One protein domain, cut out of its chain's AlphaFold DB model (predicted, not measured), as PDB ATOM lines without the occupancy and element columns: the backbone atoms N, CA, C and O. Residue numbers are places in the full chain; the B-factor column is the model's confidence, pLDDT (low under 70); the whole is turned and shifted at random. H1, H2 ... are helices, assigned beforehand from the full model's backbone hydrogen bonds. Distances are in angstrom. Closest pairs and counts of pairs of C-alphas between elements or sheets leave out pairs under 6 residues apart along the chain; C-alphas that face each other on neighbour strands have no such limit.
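This is residues 34 to 97 of the 97 residues of an uncharacterized protein of marine sediment metagenome (UniProt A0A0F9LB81). A long helix, H3, has a small compact head at the end where it begins and sticks out from that head as a free arm, residues 74 to 97, of which 74 to 91 belong to H3. In the head, H1 packs at about a right angle on residues 65 to 72 of H3, and the short H2 lies between the two along the chain. The printed part has 64 residues with three named helices, in the order H1, H2, H3, and no named strand; its class is all helix. The whole is extended, with a radius of gyration of the C-alphas of 17.2 A and spans of 56 by 26 by 15 A, the arm making the length.

The longest helix is H3, residues 62 to 91, and it touches H1, residues 40 to 49. H3 touches H1 with residues 65 to 72 alone. The closest C-alphas of the two are those of Ala 46 and Val 69, 5.2 A apart. Their lines are about perpendicular, at 82 degrees. H2, residues 54 to 58, is close to H1 but not clearly touching; their closest C-alphas are those of Met 47 and Trp 57, 6.5 A apart. H2 is also close to H3 but not clearly touching, with the C-alphas of Trp 57 and Lys 65 the closest at 8.0 A. In H1, H2 and H3 every O i to N i+4 pair is within hydrogen-bond range.

H3, Tyr 62 to Lys 91, has 30 residues and measures 43.7 A from first to last C-alpha. It runs from C-alpha 62 at (-14.007, -6.317, 54.577) to C-alpha 91 at (-36.933, 20.733, 29.038). H1, Phe 40 to Arg 49, has 10 residues and measures 14.2 A; its C-alpha 40 is at (-10.175, -0.064, 42.652). H2, Asp 54 to Gly 58, has five residues and measures 5.9 A.

The two C-alphas farthest apart are those of Asn 59 and Lys 97, 56.7 A. Without the stretch that stands free, the body has 40 residues, spans 26 by 16 by 15 A and has a radius of gyration of 9.3 A. The links H1 to H2 and H2 to H3 are tight, with 4 and 3 residues, and no link is long. The printed part has no cut; it begins at residue 34 and ends at Lys 97, the chain's last residue. The mean pLDDT of the printed part is 80.3, and 15 residues are under 70: 34 to 36, 81, 85 and 88 to 97.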
ATOM      1  N   ILE A  34     -14.552  -8.879  36.855       64.12
ATOM      2  CA  ILE A  34     -14.586 -10.121  37.637       64.12
ATOM      3  C   ILE A  34     -15.756 -10.055  38.633       64.12
ATOM      4  O   ILE A  34     -15.700  -9.263  39.579       64.12
ATOM      5  N   PRO A  35     -16.808 -10.878  38.465       62.12
ATOM      6  CA  PRO A  35     -17.946 -10.907  39.378       62.12
ATOM      7  C   PRO A  35     -17.522 -11.137  40.833       62.12
ATOM      8  O   PRO A  35     -16.726 -12.025  41.129       62.12
ATOM      9  N   GLY A  36     -18.068 -10.335  41.747       64.75
ATOM     10  CA  GLY A  36     -17.735 -10.392  43.175       64.75
ATOM     11  C   GLY A  36     -16.512  -9.564  43.584       64.75
ATOM     12  O   GLY A  36     -16.294  -9.395  44.782       64.75
ATOM     13  N   LEU A  37     -15.761  -8.994  42.633       72.44
ATOM     14  CA  LEU A  37     -14.706  -8.024  42.925       72.44
ATOM     15  C   LEU A  37     -15.201  -6.588  42.755       72.44
ATOM     16  O   LEU A  37     -16.027  -6.274  41.896       72.44
ATOM     17  N   VAL A  38     -14.679  -5.707  43.603       80.19
ATOM     18  CA  VAL A  38     -14.919  -4.267  43.522       80.19
ATOM     19  C   VAL A  38     -13.769  -3.635  42.734       80.19
ATOM     20  O   VAL A  38     -12.610  -3.878  43.069       80.19
ATOM     21  N   PRO A  39     -14.050  -2.832  41.692       82.12
ATOM     22  CA  PRO A  39     -13.018  -2.064  41.009       82.12
ATOM     23  C   PRO A  39     -12.311  -1.100  41.965       82.12
ATOM     24  O   PRO A  39     -12.965  -0.421  42.755       82.12
ATOM     25  N   PHE A  40     -10.990  -0.962  41.823       84.25
ATOM     26  CA  PHE A  40     -10.175  -0.064  42.652       84.25
ATOM     27  C   PHE A  40     -10.755   1.355  42.752       84.25
ATOM     28  O   PHE A  40     -10.829   1.912  43.840       84.25
ATOM     29  N   PHE A  41     -11.215   1.928  41.635       86.38
ATOM     30  CA  PHE A  41     -11.781   3.279  41.628       86.38
ATOM     31  C   PHE A  41     -13.058   3.395  42.467       86.38
ATOM     32  O   PHE A  41     -13.221   4.381  43.177       86.38
ATOM     33  N   GLU A  42     -13.937   2.391  42.438       86.12
ATOM     34  CA  GLU A  42     -15.138   2.408  43.278       86.12
ATOM     35  C   GLU A  42     -14.795   2.260  44.759       86.12
ATOM     36  O   GLU A  42     -15.416   2.907  45.602       86.12
ATOM     37  N   GLU A  43     -13.804   1.428  45.083       89.00
ATOM     38  CA  GLU A  43     -13.317   1.298  46.454       89.00
ATOM     39  C   GLU A  43     -12.691   2.610  46.944       89.00
ATOM     40  O   GLU A  43     -13.015   3.078  48.035       89.00
ATOM     41  N   TYR A  44     -11.875   3.256  46.111       90.19
ATOM     42  CA  TYR A  44     -11.262   4.547  46.407       90.19
ATOM     43  C   TYR A  44     -12.310   5.648  46.623       90.19
ATOM     44  O   TYR A  44     -12.257   6.388  47.604       90.19
ATOM     45  N   GLU A  45     -13.319   5.751  45.759       92.50
ATOM     46  CA  GLU A  45     -14.385   6.741  45.932       92.50
ATOM     47  C   GLU A  45     -15.265   6.459  47.160       92.50
ATOM     48  O   GLU A  45     -15.774   7.393  47.793       92.50
ATOM     49  N   ALA A  46     -15.467   5.184  47.508       92.69
ATOM     50  CA  ALA A  46     -16.142   4.800  48.743       92.69
ATOM     51  C   ALA A  46     -15.324   5.217  49.974       92.69
ATOM     52  O   ALA A  46     -15.888   5.802  50.899       92.69
ATOM     53  N   MET A  47     -14.005   5.002  49.951       95.06
ATOM     54  CA  MET A  47     -13.076   5.440  50.994       95.06
ATOM     55  C   MET A  47     -13.098   6.962  51.182       95.06
ATOM     56  O   MET A  47     -13.285   7.438  52.303       95.06
ATOM     57  N   VAL A  48     -12.969   7.730  50.093       93.94
ATOM     58  CA  VAL A  48     -13.009   9.203  50.133       93.94
ATOM     59  C   VAL A  48     -14.317   9.684  50.764       93.94
ATOM     60  O   VAL A  48     -14.317  10.577  51.608       93.94
ATOM     61  N   ARG A  49     -15.450   9.061  50.415       92.25
ATOM     62  CA  ARG A  49     -16.748   9.399  51.018       92.25
ATOM     63  C   ARG A  49     -16.882   8.993  52.478       92.25
ATOM     64  O   ARG A  49     -17.603   9.665  53.210       92.25
ATOM     65  N   ALA A  50     -16.218   7.922  52.890       92.25
ATOM     66  CA  ALA A  50     -16.128   7.525  54.289       92.25
ATOM     67  C   ALA A  50     -15.189   8.438  55.102       92.25
ATOM     68  O   ALA A  50     -15.091   8.268  56.314       92.25
ATOM     69  N   ASN A  51     -14.535   9.417  54.457       94.44
ATOM     70  CA  ASN A  51     -13.558  10.320  55.061       94.44
ATOM     71  C   ASN A  51     -12.401   9.561  55.735       94.44
ATOM     72  O   ASN A  51     -11.930   9.937  56.809       94.44
ATOM     73  N   CYS A  52     -11.978   8.463  55.106       94.19
ATOM     74  CA  CYS A  52     -10.830   7.671  55.525       94.19
ATOM     75  C   CYS A  52      -9.632   7.951  54.615       94.19
ATOM     76  O   CYS A  52      -9.793   8.197  53.420       94.19
ATOM     77  N   ASN A  53      -8.427   7.870  55.176       94.31
ATOM     78  CA  ASN A  53      -7.201   7.729  54.393       94.31
ATOM     79  C   ASN A  53      -6.898   6.244  54.099       94.31
ATOM     80  O   ASN A  53      -7.555   5.357  54.645       94.31
ATOM     81  N   ASP A  54      -5.885   5.979  53.272       93.06
ATOM     82  CA  ASP A  54      -5.526   4.620  52.839       93.06
ATOM     83  C   ASP A  54      -5.189   3.679  54.009       93.06
ATOM     84  O   ASP A  54      -5.560   2.507  53.992       93.06
ATOM     85  N   GLU A  55      -4.517   4.180  55.051       95.31
ATOM     86  CA  GLU A  55      -4.144   3.389  56.230       95.31
ATOM     87  C   GLU A  55      -5.376   3.019  57.063       95.31
ATOM     88  O   GLU A  55      -5.590   1.856  57.413       95.31
ATOM     89  N   GLN A  56      -6.228   4.003  57.347       96.38
ATOM     90  CA  GLN A  56      -7.490   3.805  58.050       96.38
ATOM     91  C   GLN A  56      -8.375   2.832  57.280       96.38
ATOM     92  O   GLN A  56      -8.899   1.890  57.869       96.38
ATOM     93  N   TRP A  57      -8.486   3.021  55.964       95.06
ATOM     94  CA  TRP A  57      -9.236   2.137  55.088       95.06
ATOM     95  C   TRP A  57      -8.655   0.730  55.075       95.06
ATOM     96  O   TRP A  57      -9.403  -0.235  55.187       95.06
ATOM     97  N   GLY A  58      -7.330   0.583  55.022       92.44
ATOM     98  CA  GLY A  58      -6.631  -0.698  55.133       92.44
ATOM     99  C   GLY A  58      -7.075  -1.514  56.349       92.44
ATOM    100  O   GLY A  58      -7.282  -2.719  56.223       92.44
ATOM    101  N   ASN A  59      -7.334  -0.835  57.468       96.31
ATOM    102  CA  ASN A  59      -7.772  -1.431  58.730       96.31
ATOM    103  C   ASN A  59      -9.293  -1.664  58.847       96.31
ATOM    104  O   ASN A  59      -9.738  -2.313  59.795       96.31
ATOM    105  N   VAL A  60     -10.115  -1.168  57.912       93.31
ATOM    106  CA  VAL A  60     -11.567  -1.417  57.914       93.31
ATOM    107  C   VAL A  60     -11.851  -2.880  57.572       93.31
ATOM    108  O   VAL A  60     -11.303  -3.437  56.618       93.31
ATOM    109  N   HIS A  61     -12.764  -3.503  58.319       94.00
ATOM    110  CA  HIS A  61     -13.187  -4.875  58.058       94.00
ATOM    111  C   HIS A  61     -13.826  -5.014  56.666       94.00
ATOM    112  O   HIS A  61     -14.614  -4.166  56.239       94.00
ATOM    113  N   TYR A  62     -13.545  -6.113  55.958       87.62
ATOM    114  CA  TYR A  62     -14.007  -6.317  54.577       87.62
ATOM    115  C   TYR A  62     -15.527  -6.183  54.407       87.62
ATOM    116  O   TYR A  62     -15.988  -5.646  53.400       87.62
ATOM    117  N   SER A  63     -16.318  -6.610  55.397       87.00
ATOM    118  CA  SER A  63     -17.780  -6.449  55.353       87.00
ATOM    119  C   SER A  63     -18.214  -4.987  55.329       87.00
ATOM    120  O   SER A  63     -19.197  -4.646  54.677       87.00
ATOM    121  N   ASP A  64     -17.503  -4.120  56.043       89.94
ATOM    122  CA  ASP A  64     -17.858  -2.708  56.145       89.94
ATOM    123  C   ASP A  64     -17.344  -1.928  54.936       89.94
ATOM    124  O   ASP A  64     -18.063  -1.064  54.431       89.94
ATOM    125  N   LYS A  65     -16.201  -2.335  54.362       90.94
ATOM    126  CA  LYS A  65     -15.776  -1.887  53.024       90.94
ATOM    127  C   LYS A  65     -16.839  -2.196  51.972       90.94
ATOM    128  O   LYS A  65     -17.259  -1.307  51.235       90.94
ATOM    129  N   ALA A  66     -17.334  -3.436  51.943       86.50
ATOM    130  CA  ALA A  66     -18.366  -3.853  50.997       86.50
ATOM    131  C   ALA A  66     -19.662  -3.035  51.151       86.50
ATOM    132  O   ALA A  66     -20.239  -2.598  50.154       86.50
ATOM    133  N   LYS A  67     -20.095  -2.762  52.391       87.62
ATOM    134  CA  LYS A  67     -21.247  -1.883  52.655       87.62
ATOM    135  C   LYS A  67     -21.006  -0.465  52.151       87.62
ATOM    136  O   LYS A  67     -21.878   0.094  51.494       87.62
ATOM    137  N   ALA A  68     -19.844   0.119  52.434       91.44
ATOM    138  CA  ALA A  68     -19.512   1.473  52.002       91.44
ATOM    139  C   ALA A  68     -19.508   1.606  50.470       91.44
ATOM    140  O   ALA A  68     -20.080   2.555  49.934       91.44
ATOM    141  N   VAL A  69     -18.961   0.615  49.761       89.69
ATOM    142  CA  VAL A  69     -19.028   0.535  48.292       89.69
ATOM    143  C   VAL A  69     -20.476   0.426  47.812       89.69
ATOM    144  O   VAL A  69     -20.884   1.151  46.904       89.69
ATOM    145  N   ALA A  70     -21.293  -0.420  48.443       85.69
ATOM    146  CA  ALA A  70     -22.709  -0.544  48.097       85.69
ATOM    147  C   ALA A  70     -23.475   0.779  48.298       85.69
ATOM    148  O   ALA A  70     -24.224   1.200  47.414       85.69
ATOM    149  N   PHE A  71     -23.241   1.485  49.411       85.31
ATOM    150  CA  PHE A  71     -23.809   2.815  49.654       85.31
ATOM    151  C   PHE A  71     -23.343   3.840  48.621       85.31
ATOM    152  O   PHE A  71     -24.139   4.654  48.145       85.31
ATOM    153  N   HIS A  72     -22.064   3.798  48.247       88.50
ATOM    154  CA  HIS A  72     -21.520   4.656  47.207       88.50
ATOM    155  C   HIS A  72     -22.246   4.436  45.866       88.50
ATOM    156  O   HIS A  72     -22.705   5.411  45.264       88.50
ATOM    157  N   ARG A  73     -22.428   3.175  45.445       83.62
ATOM    158  CA  ARG A  73     -23.169   2.805  44.224       83.62
ATOM    159  C   ARG A  73     -24.620   3.280  44.260       83.62
ATOM    160  O   ARG A  73     -25.072   3.926  43.319       83.62
ATOM    161  N   LEU A  74     -25.327   3.030  45.363       77.06
ATOM    162  CA  LEU A  74     -26.715   3.470  45.519       77.06
ATOM    163  C   LEU A  74     -26.840   4.990  45.372       77.06
ATOM    164  O   LEU A  74     -27.697   5.484  44.646       77.06
ATOM    165  N   LYS A  75     -25.942   5.746  46.010       79.94
ATOM    166  CA  LYS A  75     -25.954   7.206  45.910       79.94
ATOM    167  C   LYS A  75     -25.614   7.703  44.500       79.94
ATOM    168  O   LYS A  75     -26.176   8.706  44.082       79.94
ATOM    169  N   LYS A  76     -24.732   7.028  43.752       80.44
ATOM    170  CA  LYS A  76     -24.499   7.349  42.329       80.44
ATOM    171  C   LYS A  76     -25.784   7.220  41.506       80.44
ATOM    172  O   LYS A  76     -26.079   8.118  40.726       80.44
ATOM    173  N   ILE A  77     -26.556   6.156  41.728       72.81
ATOM    174  CA  ILE A  77     -27.840   5.929  41.046       72.81
ATOM    175  C   ILE A  77     -28.854   7.021  41.410       72.81
ATOM    176  O   ILE A  77     -29.484   7.586  40.521       72.81
ATOM    177  N   ILE A  78     -28.976   7.367  42.697       70.69
ATOM    178  CA  ILE A  78     -29.863   8.452  43.150       70.69
ATOM    179  C   ILE A  78     -29.481   9.775  42.477       70.69
ATOM    180  O   ILE A  78     -30.331  10.414  41.868       70.69
ATOM    181  N   ASN A  79     -28.199  10.147  42.517       75.06
ATOM    182  CA  ASN A  79     -27.717  11.388  41.915       75.06
ATOM    183  C   ASN A  79     -27.969  11.443  40.398       75.06
ATOM    184  O   ASN A  79     -28.261  12.511  39.865       75.06
ATOM    185  N   LEU A  80     -27.845  10.309  39.698       73.31
ATOM    186  CA  LEU A  80     -28.150  10.222  38.269       73.31
ATOM    187  C   LEU A  80     -29.634  10.521  38.013       73.31
ATOM    188  O   LEU A  80     -29.953  11.365  37.183       73.31
ATOM    189  N   HIS A  81     -30.531   9.903  38.785       67.56
ATOM    190  CA  HIS A  81     -31.970  10.144  38.671       67.56
ATOM    191  C   HIS A  81     -32.384  11.565  39.066       67.56
ATOM    192  O   HIS A  81     -33.281  12.134  38.447       67.56
ATOM    193  N   GLU A  82     -31.737  12.161  40.069       73.12
ATOM    194  CA  GLU A  82     -31.935  13.573  40.407       73.12
ATOM    195  C   GLU A  82     -31.523  14.482  39.240       73.12
ATOM    196  O   GLU A  82     -32.258  15.407  38.890       73.12
ATOM    197  N   GLY A  83     -30.391  14.187  38.591       72.06
ATOM    198  CA  GLY A  83     -29.944  14.879  37.381       72.06
ATOM    199  C   GLY A  83     -30.953  14.772  36.236       72.06
ATOM    200  O   GLY A  83     -31.339  15.793  35.659       72.06
ATOM    201  N   ASP A  84     -31.451  13.564  35.967       70.12
ATOM    202  CA  ASP A  84     -32.472  13.318  34.944       70.12
ATOM    203  C   ASP A  84     -33.767  14.088  35.239       70.12
ATOM    204  O   ASP A  84     -34.336  14.728  34.350       70.12
ATOM    205  N   ALA A  85     -34.224  14.090  36.496       67.12
ATOM    206  CA  ALA A  85     -35.419  14.821  36.910       67.12
ATOM    207  C   ALA A  85     -35.264  16.337  36.695       67.12
ATOM    208  O   ALA A  85     -36.172  16.991  36.169       67.12
ATOM    209  N   VAL A  86     -34.101  16.900  37.039       73.44
ATOM    210  CA  VAL A  86     -33.782  18.316  36.797       73.44
ATOM    211  C   VAL A  86     -33.766  18.630  35.299       73.44
ATOM    212  O   VAL A  86     -34.319  19.650  34.877       73.44
ATOM    213  N   GLU A  87     -33.191  17.757  34.470       72.25
ATOM    214  CA  GLU A  87     -33.190  17.936  33.017       72.25
ATOM    215  C   GLU A  87     -34.592  17.887  32.404       72.25
ATOM    216  O   GLU A  87     -34.909  18.712  31.540       72.25
ATOM    217  N   VAL A  88     -35.436  16.949  32.843       69.62
ATOM    218  CA  VAL A  88     -36.833  16.841  32.401       69.62
ATOM    219  C   VAL A  88     -37.597  18.113  32.763       69.62
ATOM    220  O   VAL A  88     -38.245  18.704  31.896       69.62
ATOM    221  N   HIS A  89     -37.448  18.612  33.994       66.00
ATOM    222  CA  HIS A  89     -38.052  19.879  34.410       66.00
ATOM    223  C   HIS A  89     -37.542  21.083  33.608       66.00
ATOM    224  O   HIS A  89     -38.325  21.977  33.282       66.00
ATOM    225  N   ARG A  90     -36.252  21.115  33.246       68.50
ATOM    226  CA  ARG A  90     -35.685  22.177  32.400       68.50
ATOM    227  C   ARG A  90     -36.255  22.135  30.981       68.50
ATOM    228  O   ARG A  90     -36.593  23.179  30.431       68.50
ATOM    229  N   LYS A  91     -36.388  20.941  30.394       68.25
ATOM    230  CA  LYS A  91     -36.933  20.733  29.038       68.25
ATOM    231  C   LYS A  91     -38.441  21.010  28.960       68.25
ATOM    232  O   LYS A  91     -38.912  21.429  27.910       68.25
ATOM    233  N   GLN A  92     -39.180  20.841  30.059       65.50
ATOM    234  CA  GLN A  92     -40.611  21.171  30.164       65.50
ATOM    235  C   GLN A  92     -40.906  22.670  30.345       65.50
ATOM    236  O   GLN A  92     -42.062  23.073  30.232       65.50
ATOM    237  N   LYS A  93     -39.887  23.513  30.566       58.66
ATOM    238  CA  LYS A  93     -40.021  24.980  30.577       58.66
ATOM    239  C   LYS A  93     -39.365  25.645  29.352       58.66
ATOM    240  O   LYS A  93     -38.460  26.465  29.527       58.66
ATOM    241  N   PRO A  94     -39.777  25.360  28.103       50.41
ATOM    242  CA  PRO A  94     -39.394  26.216  26.994       50.41
ATOM    243  C   PRO A  94     -40.263  27.483  27.046       50.41
ATOM    244  O   PRO A  94     -41.438  27.449  26.700       50.41
ATOM    245  N   GLY A  95     -39.687  28.607  27.485       55.72
ATOM    246  CA  GLY A  95     -40.277  29.935  27.261       55.72
ATOM    247  C   GLY A  95     -40.807  30.684  28.485       55.72
ATOM    248  O   GLY A  95     -41.968  31.070  28.512       55.72
ATOM    249  N   GLN A  96     -39.939  31.000  29.445       51.81
ATOM    250  CA  GLN A  96     -40.091  32.250  30.200       51.81
ATOM    251  C   GLN A  96     -38.966  33.194  29.762       51.81
ATOM    252  O   GLN A  96     -37.859  33.157  30.295       51.81
ATOM    253  N   LYS A  97     -39.249  33.941  28.691       47.75
ATOM    254  CA  LYS A  97     -38.650  35.252  28.432       47.75
ATOM    255  C   LYS A  97     -39.559  36.304  29.049       47.75
ATOM    256  O   LYS A  97     -40.787  36.061  29.026       47.75
TER     257      LYS A  97